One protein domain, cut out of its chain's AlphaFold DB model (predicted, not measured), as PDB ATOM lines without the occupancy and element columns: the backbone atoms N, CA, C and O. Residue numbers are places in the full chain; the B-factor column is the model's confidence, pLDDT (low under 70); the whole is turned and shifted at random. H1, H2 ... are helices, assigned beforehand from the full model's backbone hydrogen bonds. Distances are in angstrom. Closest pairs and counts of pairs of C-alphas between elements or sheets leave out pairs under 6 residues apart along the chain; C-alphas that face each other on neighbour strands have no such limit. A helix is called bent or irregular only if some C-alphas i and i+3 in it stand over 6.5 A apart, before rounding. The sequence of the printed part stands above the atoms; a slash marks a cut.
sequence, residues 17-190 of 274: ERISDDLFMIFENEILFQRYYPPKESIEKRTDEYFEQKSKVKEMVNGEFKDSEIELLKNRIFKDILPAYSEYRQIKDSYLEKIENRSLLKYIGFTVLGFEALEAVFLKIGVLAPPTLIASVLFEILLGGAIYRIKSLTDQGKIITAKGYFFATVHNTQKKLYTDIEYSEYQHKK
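Overview. This is residues 17 to 190 of the 274 residues of an uncharacterized protein of Candidatus Brocadiaceae bacterium S225 (UniProt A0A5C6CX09). Long helix H5 makes a spine, with H3b packed alongside it and H4 on its residues 137 to 148. Toward the other end, hairpin H2 and H3a lies near H1; residues 178 to 190 of H5 stick out. The printed part has 174 residues, 147 of them in the named helices H1 to H5, in that order along the chain; its class is all helix, with no named strand, and it is extended, with a radius of gyration of the C-alphas of 26.6 A and spans of 88 by 44 by 19 A.

Along the chain. H1, residues 17 to 34, begins at C-alpha (-0.806, -9.798, 141.332). H2 is residues 43 to 62. H3, residues 67 to 100, one helix by its hydrogen bonds, is bent: C-alphas 79 and 82 are 6.7 A apart. Its arms are H3a, residues 67 to 79, and H3b, residues 82 to 100, 26.3 A. H4, residues 104 to 124, spans 30.7 A. H5, residues 137 to 190, spans 78.3 A, ending at C-alpha (9.482, 4.781, 116.891).

Arrangement. H5, the hub, touches H3b with residues 152 to 169 alone, at a shallow tilt of 3 degrees, opposite ways; closest C-alphas Lys 92 and Ile 159, 5.3 A. H4 touches H5 at a steep tilt of 61 degrees; closest C-alphas Ile 108 and Gly 144, 4.2 A. H1 touches H5 with residues 17 to 20 alone; closest C-alphas Glu 17 and Val 170, 6.2 A. H2 and H3a, a hairpin, touch; closest C-alphas Phe 51 and Lys 74, 7.2 A. Every O i to N i+4 pair in H1, H2, H3a, H3b, H4 and H5 is within hydrogen-bond range.

Size, cuts and confidence. The farthest C-alphas, Gly 63 and Gly 126, are 89.8 A apart. The printed part has no cut; the link H4 to H5 is long. Its mean pLDDT is 76.0, with 47 residues under 70, among them 178 to 190.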
ATOM      1  N   GLU A  17       0.350  -9.335 140.562       79.50
ATOM      2  CA  GLU A  17      -0.806  -9.798 141.332       79.50
ATOM      3  C   GLU A  17      -0.615 -11.223 141.850       79.50
ATOM      4  O   GLU A  17      -0.670 -11.417 143.056       79.50
ATOM      5  N   ARG A  18      -0.288 -12.199 140.987       79.94
ATOM      6  CA  ARG A  18      -0.101 -13.596 141.421       79.94
ATOM      7  C   ARG A  18       1.035 -13.743 142.427       79.94
ATOM      8  O   ARG A  18       0.891 -14.453 143.412       79.94
ATOM      9  N   ILE A  19       2.156 -13.059 142.193       80.94
ATOM     10  CA  ILE A  19       3.288 -13.102 143.125       80.94
ATOM     11  C   ILE A  19       2.917 -12.419 144.445       80.94
ATOM     12  O   ILE A  19       3.262 -12.918 145.511       80.94
ATOM     13  N   SER A  20       2.201 -11.294 144.393       80.00
ATOM     14  CA  SER A  20       1.748 -10.595 145.597       80.00
ATOM     15  C   SER A  20       0.741 -11.422 146.384       80.00
ATOM     16  O   SER A  20       0.822 -11.429 147.605       80.00
ATOM     17  N   ASP A  21      -0.165 -12.134 145.715       83.75
ATOM     18  CA  ASP A  21      -1.119 -13.051 146.341       83.75
ATOM     19  C   ASP A  21      -0.394 -14.222 147.017       83.75
ATOM     20  O   ASP A  21      -0.650 -14.504 148.188       83.75
ATOM     21  N   ASP A  22       0.555 -14.859 146.321       82.00
ATOM     22  CA  ASP A  22       1.388 -15.936 146.871       82.00
ATOM     23  C   ASP A  22       2.161 -15.459 148.109       82.00
ATOM     24  O   ASP A  22       2.099 -16.087 149.166       82.00
ATOM     25  N   LEU A  23       2.866 -14.328 147.998       81.25
ATOM     26  CA  LEU A  23       3.632 -13.743 149.099       81.25
ATOM     27  C   LEU A  23       2.718 -13.331 150.253       81.25
ATOM     28  O   LEU A  23       3.026 -13.617 151.405       81.25
ATOM     29  N   PHE A  24       1.563 -12.728 149.965       83.75
ATOM     30  CA  PHE A  24       0.569 -12.373 150.974       83.75
ATOM     31  C   PHE A  24       0.092 -13.612 151.736       83.75
ATOM     32  O   PHE A  24       0.027 -13.583 152.963       83.75
ATOM     33  N   MET A  25      -0.189 -14.714 151.036       82.00
ATOM     34  CA  MET A  25      -0.571 -15.982 151.657       82.00
ATOM     35  C   MET A  25       0.565 -16.592 152.477       82.00
ATOM     36  O   MET A  25       0.312 -17.058 153.585       82.00
ATOM     37  N   ILE A  26       1.805 -16.574 151.976       77.88
ATOM     38  CA  ILE A  26       2.989 -17.040 152.714       77.88
ATOM     39  C   ILE A  26       3.132 -16.242 154.011       77.88
ATOM     40  O   ILE A  26       3.208 -16.830 155.088       77.88
ATOM     41  N   PHE A  27       3.086 -14.913 153.929       79.31
ATOM     42  CA  PHE A  27       3.244 -14.051 155.093       79.31
ATOM     43  C   PHE A  27       2.083 -14.207 156.083       79.31
ATOM     44  O   PHE A  27       2.318 -14.330 157.280       79.31
ATOM     45  N   GLU A  28       0.830 -14.254 155.626       74.94
ATOM     46  CA  GLU A  28      -0.337 -14.412 156.508       74.94
ATOM     47  C   GLU A  28      -0.409 -15.803 157.161       74.94
ATOM     48  O   GLU A  28      -0.720 -15.899 158.351       74.94
ATOM     49  N   ASN A  29      -0.085 -16.877 156.429       68.44
ATOM     50  CA  ASN A  29      -0.055 -18.240 156.971       68.44
ATOM     51  C   ASN A  29       1.078 -18.422 157.984       68.44
ATOM     52  O   ASN A  29       0.885 -19.055 159.025       68.44
ATOM     53  N   GLU A  30       2.249 -17.840 157.721       62.09
ATOM     54  CA  GLU A  30       3.340 -17.829 158.689       62.09
ATOM     55  C   GLU A  30       2.984 -16.998 159.919       62.09
ATOM     56  O   GLU A  30       3.274 -17.429 161.027       62.09
ATOM     57  N   ILE A  31       2.273 -15.875 159.772       57.62
ATOM     58  CA  ILE A  31       1.806 -15.052 160.900       57.62
ATOM     59  C   ILE A  31       0.780 -15.794 161.774       57.62
ATOM     60  O   ILE A  31       0.842 -15.702 163.001       57.62
ATOM     61  N   LEU A  32      -0.123 -16.581 161.179       53.38
ATOM     62  CA  LEU A  32      -1.028 -17.472 161.920       53.38
ATOM     63  C   LEU A  32      -0.263 -18.497 162.777       53.38
ATOM     64  O   LEU A  32      -0.691 -18.788 163.894       53.38
ATOM     65  N   PHE A  33       0.892 -18.975 162.302       46.78
ATOM     66  CA  PHE A  33       1.821 -19.817 163.068       46.78
ATOM     67  C   PHE A  33       2.719 -19.021 164.047       46.78
ATOM     68  O   PHE A  33       3.107 -19.543 165.092       46.78
ATOM     69  N   GLN A  34       3.024 -17.753 163.750       49.75
ATOM     70  CA  GLN A  34       3.948 -16.864 164.479       49.75
ATOM     71  C   GLN A  34       3.278 -15.980 165.545       49.75
ATOM     72  O   GLN A  34       3.976 -15.281 166.278       49.75
ATOM     73  N   ARG A  35       1.954 -16.046 165.743       48.69
ATOM     74  CA  ARG A  35       1.275 -15.403 166.896       48.69
ATOM     75  C   ARG A  35       1.821 -15.879 168.260       48.69
ATOM     76  O   ARG A  35       1.533 -15.266 169.278       48.69
ATOM     77  N   TYR A  36       2.639 -16.939 168.261       46.22
ATOM     78  CA  TYR A  36       3.367 -17.470 169.414       46.22
ATOM     79  C   TYR A  36       4.900 -17.288 169.350       46.22
ATOM     80  O   TYR A  36       5.559 -17.511 170.362       46.22
ATOM     81  N   TYR A  37       5.485 -16.882 168.211       39.22
ATOM     82  CA  TYR A  37       6.940 -16.724 168.037       39.22
ATOM     83  C   TYR A  37       7.268 -15.643 166.989       39.22
ATOM     84  O   TYR A  37       6.785 -15.749 165.865       39.22
ATOM     85  N   PRO A  38       8.116 -14.640 167.295       45.34
ATOM     86  CA  PRO A  38       8.490 -13.606 166.330       45.34
ATOM     87  C   PRO A  38       9.178 -14.210 165.091       45.34
ATOM     88  O   PRO A  38       9.808 -15.271 165.196       45.34
ATOM     89  N   PRO A  39       9.080 -13.556 163.917       50.72
ATOM     90  CA  PRO A  39       9.671 -14.077 162.693       50.72
ATOM     91  C   PRO A  39      11.183 -14.235 162.874       50.72
ATOM     92  O   PRO A  39      11.876 -13.290 163.250       50.72
ATOM     93  N   LYS A  40      11.701 -15.439 162.606       51.03
ATOM     94  CA  LYS A  40      13.149 -15.709 162.615       51.03
ATOM     95  C   LYS A  40      13.882 -15.023 161.452       51.03
ATOM     96  O   LYS A  40      15.098 -14.886 161.515       51.03
ATOM     97  N   GLU A  41      13.162 -14.601 160.408       60.56
ATOM     98  CA  GLU A  41      13.705 -14.041 159.163       60.56
ATOM     99  C   GLU A  41      12.850 -12.866 158.661       60.56
ATOM    100  O   GLU A  41      11.638 -12.837 158.875       60.56
ATOM    101  N   SER A  42      13.472 -11.875 158.010       73.19
ATOM    102  CA  SER A  42      12.771 -10.691 157.497       73.19
ATOM    103  C   SER A  42      11.879 -11.026 156.290       73.19
ATOM    104  O   SER A  42      12.179 -11.923 155.502       73.19
ATOM    105  N   ILE A  43      10.790 -10.263 156.114       73.62
ATOM    106  CA  ILE A  43       9.889 -10.345 154.941       73.62
ATOM    107  C   ILE A  43      10.678 -10.203 153.627       73.62
ATOM    108  O   ILE A  43      10.380 -10.864 152.634       73.62
ATOM    109  N   GLU A  44      11.712  -9.365 153.634       78.56
ATOM    110  CA  GLU A  44      12.633  -9.162 152.515       78.56
ATOM    111  C   GLU A  44      13.371 -10.453 152.151       78.56
ATOM    112  O   GLU A  44      13.301 -10.887 151.004       78.56
ATOM    113  N   LYS A  45      13.972 -11.134 153.138       80.81
ATOM    114  CA  LYS A  45      14.676 -12.404 152.919       80.81
ATOM    115  C   LYS A  45      13.744 -13.484 152.362       80.81
ATOM    116  O   LYS A  45      14.106 -14.196 151.433       80.81
ATOM    117  N   ARG A  46      12.515 -13.565 152.876       77.00
ATOM    118  CA  ARG A  46      11.479 -14.476 152.355       77.00
ATOM    119  C   ARG A  46      11.099 -14.178 150.908       77.00
ATOM    120  O   ARG A  46      10.866 -15.093 150.122       77.00
ATOM    121  N   THR A  47      11.023 -12.898 150.566       82.62
ATOM    122  CA  THR A  47      10.741 -12.458 149.199       82.62
ATOM    123  C   THR A  47      11.883 -12.854 148.267       82.62
ATOM    124  O   THR A  47      11.627 -13.377 147.184       82.62
ATOM    125  N   ASP A  48      13.134 -12.683 148.700       82.69
ATOM    126  CA  ASP A  48      14.310 -13.148 147.960       82.69
ATOM    127  C   ASP A  48      14.285 -14.666 147.738       82.69
ATOM    128  O   ASP A  48      14.396 -15.116 146.597       82.69
ATOM    129  N   GLU A  49      14.047 -15.452 148.792       83.19
ATOM    130  CA  GLU A  49      13.941 -16.917 148.715       83.19
ATOM    131  C   GLU A  49      12.839 -17.367 147.746       83.19
ATOM    132  O   GLU A  49      13.036 -18.307 146.971       83.19
ATOM    133  N   TYR A  50      11.690 -16.680 147.735       83.50
ATOM    134  CA  TYR A  50      10.610 -16.952 146.786       83.50
ATOM    135  C   TYR A  50      11.074 -16.758 145.336       83.50
ATOM    136  O   TYR A  50      10.844 -17.626 144.486       83.50
ATOM    137  N   PHE A  51      11.753 -15.646 145.039       82.44
ATOM    138  CA  PHE A  51      12.259 -15.378 143.693       82.44
ATOM    139  C   PHE A  51      13.372 -16.349 143.286       82.44
ATOM    140  O   PHE A  51      13.369 -16.815 142.145       82.44
ATOM    141  N   GLU A  52      14.261 -16.734 144.204       82.62
ATOM    142  CA  GLU A  52      15.277 -17.762 143.951       82.62
ATOM    143  C   GLU A  52      14.652 -19.118 143.605       82.62
ATOM    144  O   GLU A  52      15.069 -19.772 142.648       82.62
ATOM    145  N   GLN A  53      13.629 -19.545 144.352       81.12
ATOM    146  CA  GLN A  53      12.925 -20.799 144.080       81.12
ATOM    147  C   GLN A  53      12.205 -20.759 142.731       81.12
ATOM    148  O   GLN A  53      12.319 -21.700 141.944       81.12
ATOM    149  N   LYS A  54      11.491 -19.668 142.425       79.19
ATOM    150  CA  LYS A  54      10.802 -19.510 141.136       79.19
ATOM    151  C   LYS A  54      11.778 -19.473 139.962       79.19
ATOM    152  O   LYS A  54      11.469 -20.061 138.927       79.19
ATOM    153  N   SER A  55      12.934 -18.829 140.127       74.25
ATOM    154  CA  SER A  55      13.992 -18.800 139.112       74.25
ATOM    155  C   SER A  55      14.522 -20.211 138.828       74.25
ATOM    156  O   SER A  55      14.457 -20.665 137.687       74.25
ATOM    157  N   LYS A  56      14.882 -20.972 139.874       76.69
ATOM    158  CA  LYS A  56      15.348 -22.370 139.754       76.69
ATOM    159  C   LYS A  56      14.327 -23.282 139.073       76.69
ATOM    160  O   LYS A  56      14.675 -24.034 138.168       76.69
ATOM    161  N   VAL A  57      13.054 -23.205 139.472       75.88
ATOM    162  CA  VAL A  57      11.983 -24.005 138.847       75.88
ATOM    163  C   VAL A  57      11.849 -23.664 137.364       75.88
ATOM    164  O   VAL A  57      11.671 -24.557 136.540       75.88
ATOM    165  N   LYS A  58      11.950 -22.385 136.999       68.56
ATOM    166  CA  LYS A  58      11.847 -21.967 135.600       68.56
ATOM    167  C   LYS A  58      13.046 -22.360 134.749       68.56
ATOM    168  O   LYS A  58      12.832 -22.749 133.603       68.56
ATOM    169  N   GLU A  59      14.255 -22.289 135.291       69.19
ATOM    170  CA  GLU A  59      15.475 -22.765 134.632       69.19
ATOM    171  C   GLU A  59      15.369 -24.264 134.308       69.19
ATOM    172  O   GLU A  59      15.604 -24.681 133.175       69.19
ATOM    173  N   MET A  60      14.888 -25.065 135.265       72.00
ATOM    174  CA  MET A  60      14.674 -26.505 135.076       72.00
ATOM    175  C   MET A  60      13.630 -26.840 134.000       72.00
ATOM    176  O   MET A  60      13.723 -27.893 133.375       72.00
ATOM    177  N   VAL A  61      12.623 -25.982 133.798       68.12
ATOM    178  CA  VAL A  61      11.504 -26.241 132.873       68.12
ATOM    179  C   VAL A  61      11.777 -25.709 131.461       68.12
ATOM    180  O   VAL A  61      11.388 -26.356 130.492       68.12
ATOM    181  N   ASN A  62      12.437 -24.554 131.325       62.06
ATOM    182  CA  ASN A  62      12.538 -23.829 130.050       62.06
ATOM    183  C   ASN A  62      13.973 -23.653 129.512       62.06
ATOM    184  O   ASN A  62      14.126 -23.117 128.415       62.06
ATOM    185  N   GLY A  63      15.015 -24.080 130.234       65.44
ATOM    186  CA  GLY A  63      16.407 -23.818 129.850       65.44
ATOM    187  C   GLY A  63      16.831 -22.374 130.152       65.44
ATOM    188  O   GLY A  63      16.547 -21.876 131.239       65.44
ATOM    189  N   GLU A  64      17.510 -21.696 129.212       51.31
ATOM    190  CA  GLU A  64      17.991 -20.313 129.402       51.31
ATOM    191  C   GLU A  64      16.836 -19.349 129.712       51.31
ATOM    192  O   GLU A  64      16.005 -19.008 128.864       51.31
ATOM    193  N   PHE A  65      16.805 -18.888 130.959       55.66
ATOM    194  CA  PHE A  65      15.799 -17.971 131.455       55.66
ATOM    195  C   PHE A  65      16.258 -16.512 131.294       55.66
ATOM    196  O   PHE A  65      17.388 -16.154 131.625       55.66
ATOM    197  N   LYS A  66      15.368 -15.633 130.803       55.44
ATOM    198  CA  LYS A  66      15.623 -14.185 130.760       55.44
ATOM    199  C   LYS A  66      15.494 -13.587 132.157       55.44
ATOM    200  O   LYS A  66      14.427 -13.122 132.557       55.44
ATOM    201  N   ASP A  67      16.625 -13.531 132.842       64.00
ATOM    202  CA  ASP A  67      16.788 -12.969 134.185       64.00
ATOM    203  C   ASP A  67      16.186 -11.554 134.327       64.00
ATOM    204  O   ASP A  67      15.602 -11.199 135.347       64.00
ATOM    205  N   SER A  68      16.193 -10.771 133.241       67.06
ATOM    206  CA  SER A  68      15.673  -9.399 133.210       67.06
ATOM    207  C   SER A  68      14.192  -9.250 133.580       67.06
ATOM    208  O   SER A  68      13.813  -8.210 134.113       67.06
ATOM    209  N   GLU A  69      13.338 -10.235 133.275       67.88
ATOM    210  CA  GLU A  69      11.901 -10.150 133.596       67.88
ATOM    211  C   GLU A  69      11.634 -10.435 135.078       67.88
ATOM    212  O   GLU A  69      10.854  -9.719 135.709       67.88
ATOM    213  N   ILE A  70      12.312 -11.437 135.648       72.50
ATOM    214  CA  ILE A  70      12.239 -11.730 137.085       72.50
ATOM    215  C   ILE A  70      12.835 -10.581 137.885       72.50
ATOM    216  O   ILE A  70      12.196 -10.128 138.827       72.50
ATOM    217  N   GLU A  71      13.991 -10.063 137.484       76.75
ATOM    218  CA  GLU A  71      14.622  -8.923 138.147       76.75
ATOM    219  C   GLU A  71      13.730  -7.681 138.123       76.75
ATOM    220  O   GLU A  71      13.580  -6.984 139.126       76.75
ATOM    221  N   LEU A  72      13.062  -7.403 137.003       76.00
ATOM    222  CA  LEU A  72      12.131  -6.284 136.913       76.00
ATOM    223  C   LEU A  72      10.925  -6.464 137.849       76.00
ATOM    224  O   LEU A  72      10.529  -5.509 138.521       76.00
ATOM    225  N   LEU A  73      10.367  -7.672 137.942       78.31
ATOM    226  CA  LEU A  73       9.278  -7.977 138.873       78.31
ATOM    227  C   LEU A  73       9.737  -7.911 140.329       78.31
ATOM    228  O   LEU A  73       9.083  -7.253 141.135       78.31
ATOM    229  N   LYS A  74      10.884  -8.513 140.648       83.12
ATOM    230  CA  LYS A  74      11.528  -8.471 141.962       83.12
ATOM    231  C   LYS A  74      11.724  -7.028 142.413       83.12
ATOM    232  O   LYS A  74      11.226  -6.644 143.467       83.12
ATOM    233  N   ASN A  75      12.324  -6.189 141.573       84.25
ATOM    234  CA  ASN A  75      12.522  -4.770 141.863       84.25
ATOM    235  C   ASN A  75      11.207  -4.035 142.156       84.25
ATOM    236  O   ASN A  75      11.151  -3.223 143.079       84.25
ATOM    237  N   ARG A  76      10.132  -4.324 141.411       82.38
ATOM    238  CA  ARG A  76       8.805  -3.746 141.687       82.38
ATOM    239  C   ARG A  76       8.215  -4.246 142.998       82.38
ATOM    240  O   ARG A  76       7.628  -3.449 143.724       82.38
ATOM    241  N   ILE A  77       8.404  -5.518 143.335       85.06
ATOM    242  CA  ILE A  77       7.944  -6.062 144.615       85.06
ATOM    243  C   ILE A  77       8.632  -5.357 145.779       85.06
ATOM    244  O   ILE A  77       7.952  -4.833 146.657       85.06
ATOM    245  N   PHE A  78       9.960  -5.276 145.753       85.56
ATOM    246  CA  PHE A  78      10.728  -4.629 146.815       85.56
ATOM    247  C   PHE A  78      10.420  -3.138 146.942       85.56
ATOM    248  O   PHE A  78      10.317  -2.621 148.051       85.56
ATOM    249  N   LYS A  79      10.257  -2.444 145.815       87.56
ATOM    250  CA  LYS A  79      10.063  -0.994 145.809       87.56
ATOM    251  C   LYS A  79       8.637  -0.566 146.142       87.56
ATOM    252  O   LYS A  79       8.460   0.413 146.856       87.56
ATOM    253  N   ASP A  80       7.646  -1.257 145.587       84.81
ATOM    254  CA  ASP A  80       6.264  -0.773 145.553       84.81
ATOM    255  C   ASP A  80       5.320  -1.658 146.405       84.81
ATOM    256  O   ASP A  80       4.407  -1.138 147.046       84.81
ATOM    257  N   ILE A  81       5.538  -2.981 146.474       85.56
ATOM    258  CA  ILE A  81       4.606  -3.927 147.131       85.56
ATOM    259  C   ILE A  81       4.975  -4.209 148.592       85.56
ATOM    260  O   ILE A  81       4.089  -4.199 149.447       85.56
ATOM    261  N   LEU A  82       6.253  -4.440 148.912       85.56
ATOM    262  CA  LEU A  82       6.680  -4.703 150.292       85.56
ATOM    263  C   LEU A  82       6.396  -3.531 151.243       85.56
ATOM    264  O   LEU A  82       5.882  -3.788 152.337       85.56
ATOM    265  N   PRO A  83       6.636  -2.260 150.862       86.50
ATOM    266  CA  PRO A  83       6.246  -1.132 151.703       86.50
ATOM    267  C   PRO A  83       4.732  -1.079 151.931       86.50
ATOM    268  O   PRO A  83       4.295  -0.944 153.071       86.50
ATOM    269  N   ALA A  84       3.928  -1.296 150.883       86.19
ATOM    270  CA  ALA A  84       2.469  -1.335 150.998       86.19
ATOM    271  C   ALA A  84       1.984  -2.477 151.911       86.19
ATOM    272  O   ALA A  84       1.036  -2.307 152.680       86.19
ATOM    273  N   TYR A  85       2.648  -3.637 151.865       85.88
ATOM    274  CA  TYR A  85       2.380  -4.746 152.780       85.88
ATOM    275  C   TYR A  85       2.735  -4.385 154.231       85.88
ATOM    276  O   TYR A  85       1.960  -4.671 155.145       85.88
ATOM    277  N   SER A  86       3.875  -3.722 154.450       84.94
ATOM    278  CA  SER A  86       4.302  -3.242 155.770       84.94
ATOM    279  C   SER A  86       3.304  -2.244 156.368       84.94
ATOM    280  O   SER A  86       2.906  -2.392 157.523       84.94
ATOM    281  N   GLU A  87       2.821  -1.282 155.576       86.06
ATOM    282  CA  GLU A  87       1.786  -0.328 155.997       86.06
ATOM    283  C   GLU A  87       0.481  -1.033 156.385       86.06
ATOM    284  O   GLU A  87      -0.069  -0.791 157.464       86.06
ATOM    285  N   TYR A  88       0.006  -1.957 155.543       88.56
ATOM    286  CA  TYR A  88      -1.156  -2.788 155.859       88.56
ATOM    287  C   TYR A  88      -0.958  -3.542 157.181       88.56
ATOM    288  O   TYR A  88      -1.861  -3.546 158.024       88.56
ATOM    289  N   ARG A  89       0.222  -4.135 157.389       85.25
ATOM    290  CA  ARG A  89       0.544  -4.896 158.598       85.25
ATOM    291  C   ARG A  89       0.531  -4.018 159.844       85.25
ATOM    292  O   ARG A  89      -0.126  -4.378 160.812       85.25
ATOM    293  N   GLN A  90       1.165  -2.850 159.810       85.94
ATOM    294  CA  GLN A  90       1.152  -1.910 160.937       85.94
ATOM    295  C   GLN A  90      -0.274  -1.500 161.324       85.94
ATOM    296  O   GLN A  90      -0.624  -1.466 162.507       85.94
ATOM    297  N   ILE A  91      -1.124  -1.228 160.329       87.38
ATOM    298  CA  ILE A  91      -2.531  -0.891 160.558       87.38
ATOM    299  C   ILE A  91      -3.266  -2.082 161.181       87.38
ATOM    300  O   ILE A  91      -3.964  -1.916 162.186       87.38
ATOM    301  N   LYS A  92      -3.111  -3.277 160.604       87.31
ATOM    302  CA  LYS A  92      -3.737  -4.507 161.096       87.31
ATOM    303  C   LYS A  92      -3.335  -4.798 162.539       87.31
ATOM    304  O   LYS A  92      -4.226  -4.969 163.367       87.31
ATOM    305  N   ASP A  93      -2.042  -4.794 162.841       86.31
ATOM    306  CA  ASP A  93      -1.509  -5.102 164.169       86.31
ATOM    307  C   ASP A  93      -2.014  -4.080 165.204       86.31
ATOM    308  O   ASP A  93      -2.534  -4.470 166.249       86.31
ATOM    309  N   SER A  94      -2.019  -2.782 164.870       87.25
ATOM    310  CA  SER A  94      -2.565  -1.734 165.748       87.25
ATOM    311  C   SER A  94      -4.057  -1.919 166.056       87.25
ATOM    312  O   SER A  94      -4.499  -1.701 167.188       87.25
ATOM    313  N   TYR A  95      -4.871  -2.288 165.063       88.69
ATOM    314  CA  TYR A  95      -6.303  -2.503 165.285       88.69
ATOM    315  C   TYR A  95      -6.597  -3.835 165.979       88.69
ATOM    316  O   TYR A  95      -7.520  -3.876 166.793       88.69
ATOM    317  N   LEU A  96      -5.819  -4.890 165.722       86.25
ATOM    318  CA  LEU A  96      -5.926  -6.155 166.450       86.25
ATOM    319  C   LEU A  96      -5.603  -5.964 167.930       86.25
ATOM    320  O   LEU A  96      -6.417  -6.348 168.765       86.25
ATOM    321  N   GLU A  97      -4.515  -5.269 168.261       86.19
ATOM    322  CA  GLU A  97      -4.163  -4.943 169.647       86.19
ATOM    323  C   GLU A  97      -5.283  -4.144 170.345       86.19
ATOM    324  O   GLU A  97      -5.679  -4.445 171.472       86.19
ATOM    325  N   LYS A  98      -5.880  -3.157 169.658       87.38
ATOM    326  CA  LYS A  98      -7.031  -2.385 170.174       87.38
ATOM    327  C   LYS A  98      -8.294  -3.219 170.383       87.38
ATOM    328  O   LYS A  98      -9.173  -2.796 171.144       87.38
ATOM    329  N   ILE A  99      -8.460  -4.309 169.639       85.56
ATOM    330  CA  ILE A  99      -9.585  -5.237 169.785       85.56
ATOM    331  C   ILE A  99      -9.300  -6.205 170.939       85.56
ATOM    332  O   ILE A  99     -10.179  -6.403 171.771       85.56
ATOM    333  N   GLU A 100      -8.080  -6.738 171.036       84.44
ATOM    334  CA  GLU A 100      -7.647  -7.660 172.096       84.44
ATOM    335  C   GLU A 100      -7.647  -7.004 173.480       84.44
ATOM    336  O   GLU A 100      -8.200  -7.554 174.429       84.44
ATOM    337  N   ASN A 101      -7.129  -5.780 173.591       87.69
ATOM    338  CA  ASN A 101      -7.097  -5.027 174.849       87.69
ATOM    339  C   ASN A 101      -8.457  -4.402 175.222       87.69
ATOM    340  O   ASN A 101      -8.564  -3.618 176.174       87.69
ATOM    341  N   ARG A 102      -9.522  -4.704 174.469       87.06
ATOM    342  CA  ARG A 102     -10.846  -4.130 174.698       87.06
ATOM    343  C   ARG A 102     -11.584  -4.873 175.796       87.06
ATOM    344  O   ARG A 102     -11.835  -6.066 175.713       87.06
ATOM    345  N   SER A 103     -12.045  -4.123 176.788       91.62
ATOM    346  CA  SER A 103     -12.865  -4.672 177.864       91.62
ATOM    347  C   SER A 103     -14.331  -4.311 177.660       91.62
ATOM    348  O   SER A 103     -14.683  -3.136 177.713       91.62
ATOM    349  N   LEU A 104     -15.191  -5.317 177.482       89.62
ATOM    350  CA  LEU A 104     -16.650  -5.150 177.470       89.62
ATOM    351  C   LEU A 104     -17.143  -4.435 178.739       89.62
ATOM    352  O   LEU A 104     -17.965  -3.525 178.658       89.62
ATOM    353  N   LEU A 105     -16.581  -4.796 179.896       89.88
ATOM    354  CA  LEU A 105     -16.943  -4.209 181.187       89.88
ATOM    355  C   LEU A 105     -16.666  -2.704 181.241       89.88
ATOM    356  O   LEU A 105     -17.468  -1.973 181.810       89.88
ATOM    357  N   LYS A 106     -15.590  -2.219 180.604       91.12
ATOM    358  CA  LYS A 106     -15.327  -0.772 180.514       91.12
ATOM    359  C   LYS A 106     -16.430  -0.046 179.743       91.12
ATOM    360  O   LYS A 106     -16.862   1.012 180.174       91.12
ATOM    361  N   TYR A 107     -16.905  -0.609 178.631       89.94
ATOM    362  CA  TYR A 107     -17.973   0.007 177.834       89.94
ATOM    363  C   TYR A 107     -19.311   0.000 178.573       89.94
ATOM    364  O   TYR A 107     -20.011   1.009 178.559       89.94
ATOM    365  N   ILE A 108     -19.639  -1.100 179.255       88.38
ATOM    366  CA  ILE A 108     -20.815  -1.175 180.130       88.38
ATOM    367  C   ILE A 108     -20.708  -0.124 181.240       88.38
ATOM    368  O   ILE A 108     -21.594   0.713 181.360       88.38
ATOM    369  N   GLY A 109     -19.596  -0.095 181.980       87.81
ATOM    370  CA  GLY A 109     -19.384   0.850 183.079       87.81
ATOM    371  C   GLY A 109     -19.436   2.316 182.643       87.81
ATOM    372  O   GLY A 109     -20.093   3.117 183.296       87.81
ATOM    373  N   PHE A 110     -18.818   2.678 181.511       89.25
ATOM    374  CA  PHE A 110     -18.921   4.039 180.969       89.25
ATOM    375  C   PHE A 110     -20.339   4.408 180.539       89.25
ATOM    376  O   PHE A 110     -20.714   5.573 180.636       89.25
ATOM    377  N   THR A 111     -21.117   3.436 180.063       87.19
ATOM    378  CA  THR A 111     -22.508   3.672 179.668       87.19
ATOM    379  C   THR A 111     -23.367   3.954 180.898       87.19
ATOM    380  O   THR A 111     -24.048   4.971 180.915       87.19
ATOM    381  N   VAL A 112     -23.249   3.127 181.944       84.88
ATOM    382  CA  VAL A 112     -23.935   3.320 183.238       84.88
ATOM    383  C   VAL A 112     -23.579   4.683 183.844       84.88
ATOM    384  O   VAL A 112     -24.455   5.512 184.064       84.88
ATOM    385  N   LEU A 113     -22.283   4.985 183.997       85.75
ATOM    386  CA  LEU A 113     -21.822   6.272 184.545       85.75
ATOM    387  C   LEU A 113     -22.286   7.478 183.710       85.75
ATOM    388  O   LEU A 113     -22.555   8.551 184.250       85.75
ATOM    389  N   GLY A 114     -22.356   7.325 182.385       84.50
ATOM    390  CA  GLY A 114     -22.840   8.368 181.483       84.50
ATOM    391  C   GLY A 114     -24.321   8.685 181.692       84.50
ATOM    392  O   GLY A 114     -24.690   9.860 181.701       84.50
ATOM    393  N   PHE A 115     -25.155   7.663 181.897       82.94
ATOM    394  CA  PHE A 115     -26.571   7.847 182.216       82.94
ATOM    395  C   PHE A 115     -26.776   8.437 183.611       82.94
ATOM    396  O   PHE A 115     -27.526   9.404 183.728       82.94
ATOM    397  N   GLU A 116     -26.042   7.969 184.627       80.88
ATOM    398  CA  GLU A 116     -26.079   8.550 185.980       80.88
ATOM    399  C   GLU A 116     -25.728  10.049 185.967       80.88
ATOM    400  O   GLU A 116     -26.398  10.876 186.591       80.88
ATOM    401  N   ALA A 117     -24.694  10.433 185.211       83.12
ATOM    402  CA  ALA A 117     -24.303  11.832 185.070       83.12
ATOM    403  C   ALA A 117     -25.373  12.669 184.349       83.12
ATOM    404  O   ALA A 117     -25.641  13.803 184.755       83.12
ATOM    405  N   LEU A 118     -25.993  12.129 183.294       80.44
ATOM    406  CA  LEU A 118     -27.084  12.795 182.579       80.44
ATOM    407  C   LEU A 118     -28.300  12.996 183.487       80.44
ATOM    408  O   LEU A 118     -28.833  14.104 183.545       80.44
ATOM    409  N   GLU A 119     -28.702  11.970 184.236       75.88
ATOM    410  CA  GLU A 119     -29.808  12.047 185.192       75.88
ATOM    411  C   GLU A 119     -29.552  13.127 186.254       75.88
ATOM    412  O   GLU A 119     -30.401  13.993 186.483       75.88
ATOM    413  N   ALA A 120     -28.346  13.162 186.829       77.31
ATOM    414  CA  ALA A 120     -27.956  14.177 187.804       77.31
ATOM    415  C   ALA A 120     -28.018  15.610 187.240       77.31
ATOM    416  O   ALA A 120     -28.377  16.548 187.958       77.31
ATOM    417  N   VAL A 121     -27.680  15.802 185.961       78.56
ATOM    418  CA  VAL A 121     -27.798  17.100 185.279       78.56
ATOM    419  C   VAL A 121     -29.266  17.483 185.078       78.56
ATOM    420  O   VAL A 121     -29.637  18.615 185.388       78.56
ATOM    421  N   PHE A 122     -30.119  16.561 184.624       72.62
ATOM    422  CA  PHE A 122     -31.548  16.832 184.425       72.62
ATOM    423  C   PHE A 122     -32.268  17.180 185.732       72.62
ATOM    424  O   PHE A 122     -33.015  18.161 185.769       72.62
ATOM    425  N   LEU A 123     -31.982  16.453 186.816       73.06
ATOM    426  CA  LEU A 123     -32.533  16.732 188.146       73.06
ATOM    427  C   LEU A 123     -32.099  18.108 188.675       73.06
ATOM    428  O   LEU A 123     -32.910  18.828 189.256       73.06
ATOM    429  N   LYS A 124     -30.847  18.519 188.429       72.75
ATOM    430  CA  LYS A 124     -30.348  19.854 188.810       72.75
ATOM    431  C   LYS A 124     -31.025  21.001 188.062       72.75
ATOM    432  O   LYS A 124     -31.115  22.096 188.609       72.75
ATOM    433  N   ILE A 125     -31.482  20.777 186.831       74.69
ATOM    434  CA  ILE A 125     -32.123  21.808 185.994       74.69
ATOM    435  C   ILE A 125     -33.635  21.918 186.299       74.69
ATOM    436  O   ILE A 125     -34.330  22.757 185.734       74.69
ATOM    437  N   GLY A 126     -34.164  21.123 187.240       60.00
ATOM    438  CA  GLY A 126     -35.564  21.210 187.680       60.00
ATOM    439  C   GLY A 126     -36.571  20.673 186.659       60.00
ATOM    440  O   GLY A 126     -37.776  20.869 186.816       60.00
ATOM    441  N   VAL A 127     -36.097  19.982 185.620       61.78
ATOM    442  CA  VAL A 127     -36.962  19.218 184.723       61.78
ATOM    443  C   VAL A 127     -37.407  17.987 185.503       61.78
ATOM    444  O   VAL A 127     -36.570  17.180 185.903       61.78
ATOM    445  N   LEU A 128     -38.714  17.855 185.751       54.09
ATOM    446  CA  LEU A 128     -39.304  16.645 186.323       54.09
ATOM    447  C   LEU A 128     -38.921  15.481 185.394       54.09
ATOM    448  O   LEU A 128     -39.476  15.360 184.301       54.09
ATOM    449  N   ALA A 129     -37.901  14.704 185.767       54.09
ATOM    450  CA  ALA A 129     -37.400  13.613 184.943       54.09
ATOM    451  C   ALA A 129     -38.580  12.671 184.647       54.09
ATOM    452  O   ALA A 129     -39.219  12.200 185.594       54.09
ATOM    453  N   PRO A 130     -38.941  12.425 183.372       49.38
ATOM    454  CA  PRO A 130     -40.003  11.484 183.071       49.38
ATOM    455  C   PRO A 130     -39.649  10.125 183.696       49.38
ATOM    456  O   PRO A 130     -38.473   9.754 183.669       49.38
ATOM    457  N   PRO A 131     -40.623   9.333 184.179       50.53
ATOM    458  CA  PRO A 131     -40.385   7.986 184.722       50.53
ATOM    459  C   PRO A 131     -39.622   7.040 183.774       50.53
ATOM    460  O   PRO A 131     -39.177   5.972 184.177       50.53
ATOM    461  N   THR A 132     -39.474   7.425 182.505       52.81
ATOM    462  CA  THR A 132     -38.731   6.723 181.458       52.81
ATOM    463  C   THR A 132     -37.222   7.013 181.439       52.81
ATOM    464  O   THR A 132     -36.528   6.398 180.636       52.81
ATOM    465  N   LEU A 133     -36.701   7.940 182.260       52.72
ATOM    466  CA  LEU A 133     -35.257   8.226 182.381       52.72
ATOM    467  C   LEU A 133     -34.525   7.326 183.383       52.72
ATOM    468  O   LEU A 133     -33.300   7.361 183.418       52.72
ATOM    469  N   ILE A 134     -35.240   6.479 184.131       54.88
ATOM    470  CA  ILE A 134     -34.617   5.347 184.820       54.88
ATOM    471  C   ILE A 134     -34.299   4.323 183.732       54.88
ATOM    472  O   ILE A 134     -35.082   3.409 183.452       54.88
ATOM    473  N   ALA A 135     -33.176   4.519 183.045       57.00
ATOM    474  CA  ALA A 135     -32.616   3.490 182.197       57.00
ATOM    475  C   ALA A 135     -32.384   2.281 183.105       57.00
ATOM    476  O   ALA A 135     -31.533   2.290 183.987       57.00
ATOM    477  N   SER A 136     -33.230   1.253 182.974       70.88
ATOM    478  CA  SER A 136     -33.038   0.033 183.756       70.88
ATOM    479  C   SER A 136     -31.595  -0.428 183.546       70.88
ATOM    480  O   SER A 136     -31.132  -0.443 182.407       70.88
ATOM    481  N   VAL A 137     -30.896  -0.822 184.609       72.06
ATOM    482  CA  VAL A 137     -29.497  -1.288 184.541       72.06
ATOM    483  C   VAL A 137     -29.299  -2.322 183.416       72.06
ATOM    484  O   VAL A 137     -28.279  -2.341 182.733       72.06
ATOM    485  N   LEU A 138     -30.322  -3.143 183.144       77.56
ATOM    486  CA  LEU A 138     -30.355  -4.077 182.014       77.56
ATOM    487  C   LEU A 138     -30.256  -3.388 180.642       77.56
ATOM    488  O   LEU A 138     -29.506  -3.848 179.785       77.56
ATOM    489  N   PHE A 139     -30.985  -2.294 180.423       82.62
ATOM    490  CA  PHE A 139     -30.912  -1.502 179.194       82.62
ATOM    491  C   PHE A 139     -29.532  -0.858 179.010       82.62
ATOM    492  O   PHE A 139     -28.982  -0.907 177.912       82.62
ATOM    493  N   GLU A 140     -28.934  -0.323 180.073       81.44
ATOM    494  CA  GLU A 140     -27.596   0.285 180.025       81.44
ATOM    495  C   GLU A 140     -26.506  -0.750 179.719       81.44
ATOM    496  O   GLU A 140     -25.625  -0.507 178.891       81.44
ATOM    497  N   ILE A 141     -26.606  -1.945 180.315       84.25
ATOM    498  CA  ILE A 141     -25.737  -3.088 180.006       84.25
ATOM    499  C   ILE A 141     -25.869  -3.484 178.531       84.25
ATOM    500  O   ILE A 141     -24.856  -3.674 177.850       84.25
ATOM    501  N   LEU A 142     -27.101  -3.594 178.020       88.06
ATOM    502  CA  LEU A 142     -27.351  -3.914 176.613       88.06
ATOM    503  C   LEU A 142     -26.780  -2.838 175.683       88.06
ATOM    504  O   LEU A 142     -26.149  -3.178 174.680       88.06
ATOM    505  N   LEU A 143     -26.940  -1.558 176.027       88.38
ATOM    506  CA  LEU A 143     -26.414  -0.452 175.235       88.38
ATOM    507  C   LEU A 143     -24.879  -0.435 175.240       88.38
ATOM    508  O   LEU A 143     -24.272  -0.340 174.175       88.38
ATOM    509  N   GLY A 144     -24.235  -0.622 176.394       88.94
ATOM    510  CA  GLY A 144     -22.777  -0.738 176.486       88.94
ATOM    511  C   GLY A 144     -22.233  -1.922 175.683       88.94
ATOM    512  O   GLY A 144     -21.231  -1.796 174.973       88.94
ATOM    513  N   GLY A 145     -22.938  -3.058 175.706       90.06
ATOM    514  CA  GLY A 145     -22.641  -4.214 174.856       90.06
ATOM    515  C   GLY A 145     -22.814  -3.932 173.360       90.06
ATOM    516  O   GLY A 145     -21.985  -4.358 172.549       90.06
ATOM    517  N   ALA A 146     -23.846  -3.177 172.979       90.75
ATOM    518  CA  ALA A 146     -24.070  -2.756 171.599       90.75
ATOM    519  C   ALA A 146     -22.963  -1.808 171.109       90.75
ATOM    520  O   ALA A 146     -22.398  -2.037 170.039       90.75
ATOM    521  N   ILE A 147     -22.580  -0.807 171.911       90.75
ATOM    522  CA  ILE A 147     -21.483   0.124 171.597       90.75
ATOM    523  C   ILE A 147     -20.165  -0.642 171.435       90.75
ATOM    524  O   ILE A 147     -19.445  -0.427 170.457       90.75
ATOM    525  N   TYR A 148     -19.871  -1.584 172.339       92.81
ATOM    526  CA  TYR A 148     -18.701  -2.459 172.231       92.81
ATOM    527  C   TYR A 148     -18.672  -3.205 170.888       92.81
ATOM    528  O   TYR A 148     -17.651  -3.197 170.191       92.81
ATOM    529  N   ARG A 149     -19.797  -3.823 170.494       89.94
ATOM    530  CA  ARG A 149     -19.902  -4.553 169.221       89.94
ATOM    531  C   ARG A 149     -19.734  -3.634 168.019       89.94
ATOM    532  O   ARG A 149     -18.931  -3.953 167.148       89.94
ATOM    533  N   ILE A 150     -20.424  -2.493 167.986       91.94
ATOM    534  CA  ILE A 150     -20.315  -1.507 166.897       91.94
ATOM    535  C   ILE A 150     -18.862  -1.059 166.739       91.94
ATOM    536  O   ILE A 150     -18.334  -1.025 165.626       91.94
ATOM    537  N   LYS A 151     -18.180  -0.767 167.850       90.69
ATOM    538  CA  LYS A 151     -16.780  -0.347 167.817       90.69
ATOM    539  C   LYS A 151     -15.860  -1.471 167.330       90.69
ATOM    540  O   LYS A 151     -14.945  -1.200 166.559       90.69
ATOM    541  N   SER A 152     -16.107  -2.720 167.733       87.38
ATOM    542  CA  SER A 152     -15.350  -3.888 167.249       87.38
ATOM    543  C   SER A 152     -15.511  -4.085 165.740       87.38
ATOM    544  O   SER A 152     -14.518  -4.173 165.022       87.38
ATOM    545  N   LEU A 153     -16.749  -4.026 165.241       88.75
ATOM    546  CA  LEU A 153     -17.054  -4.106 163.810       88.75
ATOM    547  C   LEU A 153     -16.415  -2.960 163.020       88.75
ATOM    548  O   LEU A 153     -15.881  -3.176 161.937       88.75
ATOM    549  N   THR A 154     -16.426  -1.745 163.573       91.69
ATOM    550  CA  THR A 154     -15.802  -0.577 162.935       91.69
ATOM    551  C   THR A 154     -14.298  -0.781 162.762       91.69
ATOM    552  O   THR A 154     -13.760  -0.532 161.685       91.69
ATOM    553  N   ASP A 155     -13.617  -1.256 163.804       90.44
ATOM    554  CA  ASP A 155     -12.171  -1.464 163.771       90.44
ATOM    555  C   ASP A 155     -11.789  -2.666 162.885       90.44
ATOM    556  O   ASP A 155     -10.825  -2.582 162.127       90.44
ATOM    557  N   GLN A 156     -12.599  -3.732 162.853       88.56
ATOM    558  CA  GLN A 156     -12.474  -4.798 161.846       88.56
ATOM    559  C   GLN A 156     -12.651  -4.259 160.418       88.56
ATOM    560  O   GLN A 156     -11.884  -4.605 159.520       88.56
ATOM    561  N   GLY A 157     -13.610  -3.352 160.208       89.56
ATOM    562  CA  GLY A 157     -13.816  -2.664 158.934       89.56
ATOM    563  C   GLY A 157     -12.589  -1.867 158.480       89.56
ATOM    564  O   GLY A 157     -12.274  -1.849 157.287       89.56
ATOM    565  N   LYS A 158     -11.842  -1.261 159.416       91.69
ATOM    566  CA  LYS A 158     -10.569  -0.580 159.119       91.69
ATOM    567  C   LYS A 158      -9.498  -1.550 158.623       91.69
ATOM    568  O   LYS A 158      -8.816  -1.223 157.656       91.69
ATOM    569  N   ILE A 159      -9.399  -2.743 159.212       90.44
ATOM    570  CA  ILE A 159      -8.476  -3.796 158.752       90.44
ATOM    571  C   ILE A 159      -8.849  -4.259 157.336       90.44
ATOM    572  O   ILE A 159      -7.984  -4.342 156.466       90.44
ATOM    573  N   ILE A 160     -10.138  -4.505 157.075       89.94
ATOM    574  CA  ILE A 160     -10.635  -4.915 155.747       89.94
ATOM    575  C   ILE A 160     -10.325  -3.843 154.699       89.94
ATOM    576  O   ILE A 160      -9.860  -4.152 153.604       89.94
ATOM    577  N   THR A 161     -10.537  -2.576 155.047       90.81
ATOM    578  CA  THR A 161     -10.248  -1.443 154.165       90.81
ATOM    579  C   THR A 161      -8.751  -1.334 153.870       90.81
ATOM    580  O   THR A 161      -8.373  -1.160 152.716       90.81
ATOM    581  N   ALA A 162      -7.888  -1.489 154.879       89.56
ATOM    582  CA  ALA A 162      -6.435  -1.494 154.694       89.56
ATOM    583  C   ALA A 162      -5.973  -2.638 153.777       89.56
ATOM    584  O   ALA A 162      -5.160  -2.420 152.881       89.56
ATOM    585  N   LYS A 163      -6.555  -3.836 153.934       90.12
ATOM    586  CA  LYS A 163      -6.328  -4.966 153.021       90.12
ATOM    587  C   LYS A 163      -6.754  -4.622 151.588       90.12
ATOM    588  O   LYS A 163      -6.020  -4.902 150.647       90.12
ATOM    589  N   GLY A 164      -7.912  -3.983 151.420       88.50
ATOM    590  CA  GLY A 164      -8.384  -3.504 150.119       88.50
ATOM    591  C   GLY A 164      -7.426  -2.499 149.470       88.50
ATOM    592  O   GLY A 164      -7.121  -2.630 148.286       88.50
ATOM    593  N   TYR A 165      -6.897  -1.545 150.243       89.50
ATOM    594  CA  TYR A 165      -5.895  -0.591 149.757       89.50
ATOM    595  C   TYR A 165      -4.602  -1.276 149.311       89.50
ATOM    596  O   TYR A 165      -4.082  -0.928 148.255       89.50
ATOM    597  N   PHE A 166      -4.120  -2.277 150.052       90.19
ATOM    598  CA  PHE A 166      -2.956  -3.065 149.646       90.19
ATOM    599  C   PHE A 166      -3.149  -3.695 148.255       90.19
ATOM    600  O   PHE A 166      -2.342  -3.455 147.355       90.19
ATOM    601  N   PHE A 167      -4.250  -4.420 148.029       88.62
ATOM    602  CA  PHE A 167      -4.509  -5.045 146.724       88.62
ATOM    603  C   PHE A 167      -4.768  -4.028 145.608       88.62
ATOM    604  O   PHE A 167      -4.363  -4.248 144.466       88.62
ATOM    605  N   ALA A 168      -5.374  -2.880 145.921       85.44
ATOM    606  CA  ALA A 168      -5.500  -1.788 144.960       85.44
ATOM    607  C   ALA A 168      -4.124  -1.237 144.540       85.44
ATOM    608  O   ALA A 168      -3.904  -0.965 143.358       85.44
ATOM    609  N   THR A 169      -3.178  -1.111 145.476       84.56
ATOM    610  CA  THR A 169      -1.794  -0.707 145.186       84.56
ATOM    611  C   THR A 169      -1.079  -1.733 144.309       84.56
ATOM    612  O   THR A 169      -0.447  -1.346 143.324       84.56
ATOM    613  N   VAL A 170      -1.227  -3.031 144.595       84.31
ATOM    614  CA  VAL A 170      -0.700  -4.116 143.745       84.31
ATOM    615  C   VAL A 170      -1.239  -3.996 142.315       84.31
ATOM    616  O   VAL A 170      -0.457  -3.923 141.364       84.31
ATOM    617  N   HIS A 171      -2.561  -3.880 142.159       82.88
ATOM    618  CA  HIS A 171      -3.215  -3.759 140.852       82.88
ATOM    619  C   HIS A 171      -2.735  -2.525 140.070       82.88
ATOM    620  O   HIS A 171      -2.371  -2.606 138.894       82.88
ATOM    621  N   ASN A 172      -2.669  -1.366 140.732       81.00
ATOM    622  CA  ASN A 172      -2.189  -0.126 140.121       81.00
ATOM    623  C   ASN A 172      -0.716  -0.221 139.700       81.00
ATOM    624  O   ASN A 172      -0.344   0.281 138.635       81.00
ATOM    625  N   THR A 173       0.114  -0.893 140.498       79.31
ATOM    626  CA  THR A 173       1.534  -1.121 140.195       79.31
ATOM    627  C   THR A 173       1.689  -2.026 138.978       79.31
ATOM    628  O   THR A 173       2.467  -1.713 138.076       79.31
ATOM    629  N   GLN A 174       0.889  -3.091 138.887       79.31
ATOM    630  CA  GLN A 174       0.834  -3.957 137.710       79.31
ATOM    631  C   GLN A 174       0.414  -3.194 136.451       79.31
ATOM    632  O   GLN A 174       1.079  -3.285 135.418       79.31
ATOM    633  N   LYS A 175      -0.647  -2.387 136.533       73.50
ATOM    634  CA  LYS A 175      -1.098  -1.554 135.412       73.50
ATOM    635  C   LYS A 175      -0.013  -0.579 134.953       73.50
ATOM    636  O   LYS A 175       0.213  -0.433 133.750       73.50
ATOM    637  N   LYS A 176       0.680   0.066 135.896       72.06
ATOM    638  CA  LYS A 176       1.805   0.960 135.597       72.06
ATOM    639  C   LYS A 176       2.950   0.210 134.924       72.06
ATOM    640  O   LYS A 176       3.472   0.700 133.934       72.06
ATOM    641  N   LEU A 177       3.282  -0.992 135.395       72.12
ATOM    642  CA  LEU A 177       4.315  -1.827 134.787       72.12
ATOM    643  C   LEU A 177       4.005  -2.152 133.323       72.12
ATOM    644  O   LEU A 177       4.861  -1.966 132.466       72.12
ATOM    645  N   TYR A 178       2.776  -2.581 133.023       67.00
ATOM    646  CA  TYR A 178       2.364  -2.842 131.643       67.00
ATOM    647  C   TYR A 178       2.389  -1.581 130.780       67.00
ATOM    648  O   TYR A 178       2.833  -1.639 129.639       67.00
ATOM    649  N   THR A 179       1.978  -0.440 131.337       53.81
ATOM    650  CA  THR A 179       2.030   0.851 130.635       53.81
ATOM    651  C   THR A 179       3.474   1.269 130.339       53.81
ATOM    652  O   THR A 179       3.767   1.708 129.231       53.81
ATOM    653  N   ASP A 180       4.390   1.096 131.297       58.31
ATOM    654  CA  ASP A 180       5.818   1.396 131.135       58.31
ATOM    655  C   ASP A 180       6.451   0.484 130.066       58.31
ATOM    656  O   ASP A 180       7.228   0.958 129.234       58.31
ATOM    657  N   ILE A 181       6.087  -0.807 130.044       63.28
ATOM    658  CA  ILE A 181       6.532  -1.766 129.021       63.28
ATOM    659  C   ILE A 181       6.012  -1.350 127.646       63.28
ATOM    660  O   ILE A 181       6.817  -1.157 126.738       63.28
ATOM    661  N   GLU A 182       4.705  -1.127 127.498       49.75
ATOM    662  CA  GLU A 182       4.099  -0.715 126.224       49.75
ATOM    663  C   GLU A 182       4.680   0.613 125.724       49.75
ATOM    664  O   GLU A 182       4.966   0.766 124.535       49.75
ATOM    665  N   TYR A 183       4.932   1.566 126.625       39.03
ATOM    666  CA  TYR A 183       5.593   2.820 126.280       39.03
ATOM    667  C   TYR A 183       7.046   2.604 125.845       39.03
ATOM    668  O   TYR A 183       7.486   3.212 124.870       39.03
ATOM    669  N   SER A 184       7.794   1.727 126.518       51.47
ATOM    670  CA  SER A 184       9.169   1.391 126.136       51.47
ATOM    671  C   SER A 184       9.238   0.690 124.778       51.47
ATOM    672  O   SER A 184      10.083   1.039 123.957       51.47
ATOM    673  N   GLU A 185       8.307  -0.223 124.495       52.94
ATOM    674  CA  GLU A 185       8.172  -0.897 123.203       52.94
ATOM    675  C   GLU A 185       7.785   0.095 122.109       52.94
ATOM    676  O   GLU A 185       8.338   0.064 121.012       52.94
ATOM    677  N   TYR A 186       6.879   1.026 122.410       39.47
ATOM    678  CA  TYR A 186       6.474   2.080 121.490       39.47
ATOM    679  C   TYR A 186       7.615   3.055 121.177       39.47
ATOM    680  O   TYR A 186       7.837   3.390 120.013       39.47
ATOM    681  N   GLN A 187       8.362   3.490 122.195       45.28
ATOM    682  CA  GLN A 187       9.549   4.334 122.034       45.28
ATOM    683  C   GLN A 187      10.646   3.605 121.260       45.28
ATOM    684  O   GLN A 187      11.244   4.182 120.353       45.28
ATOM    685  N   HIS A 188      10.864   2.321 121.553       57.72
ATOM    686  CA  HIS A 188      11.780   1.487 120.790       57.72
ATOM    687  C   HIS A 188      11.335   1.394 119.332       57.72
ATOM    688  O   HIS A 188      12.144   1.636 118.449       57.72
ATOM    689  N   LYS A 189      10.054   1.120 119.057       56.34
ATOM    690  CA  LYS A 189       9.512   1.010 117.696       56.34
ATOM    691  C   LYS A 189       9.640   2.316 116.911       56.34
ATOM    692  O   LYS A 189      10.142   2.294 115.795       56.34
ATOM    693  N   LYS A 190       9.281   3.458 117.508       57.47
ATOM    694  CA  LYS A 190       9.482   4.781 116.891       57.47
ATOM    695  C   LYS A 190      10.956   5.087 116.628       57.47
ATOM    696  O   LYS A 190      11.289   5.594 115.560       57.47
TER     697      LYS A 190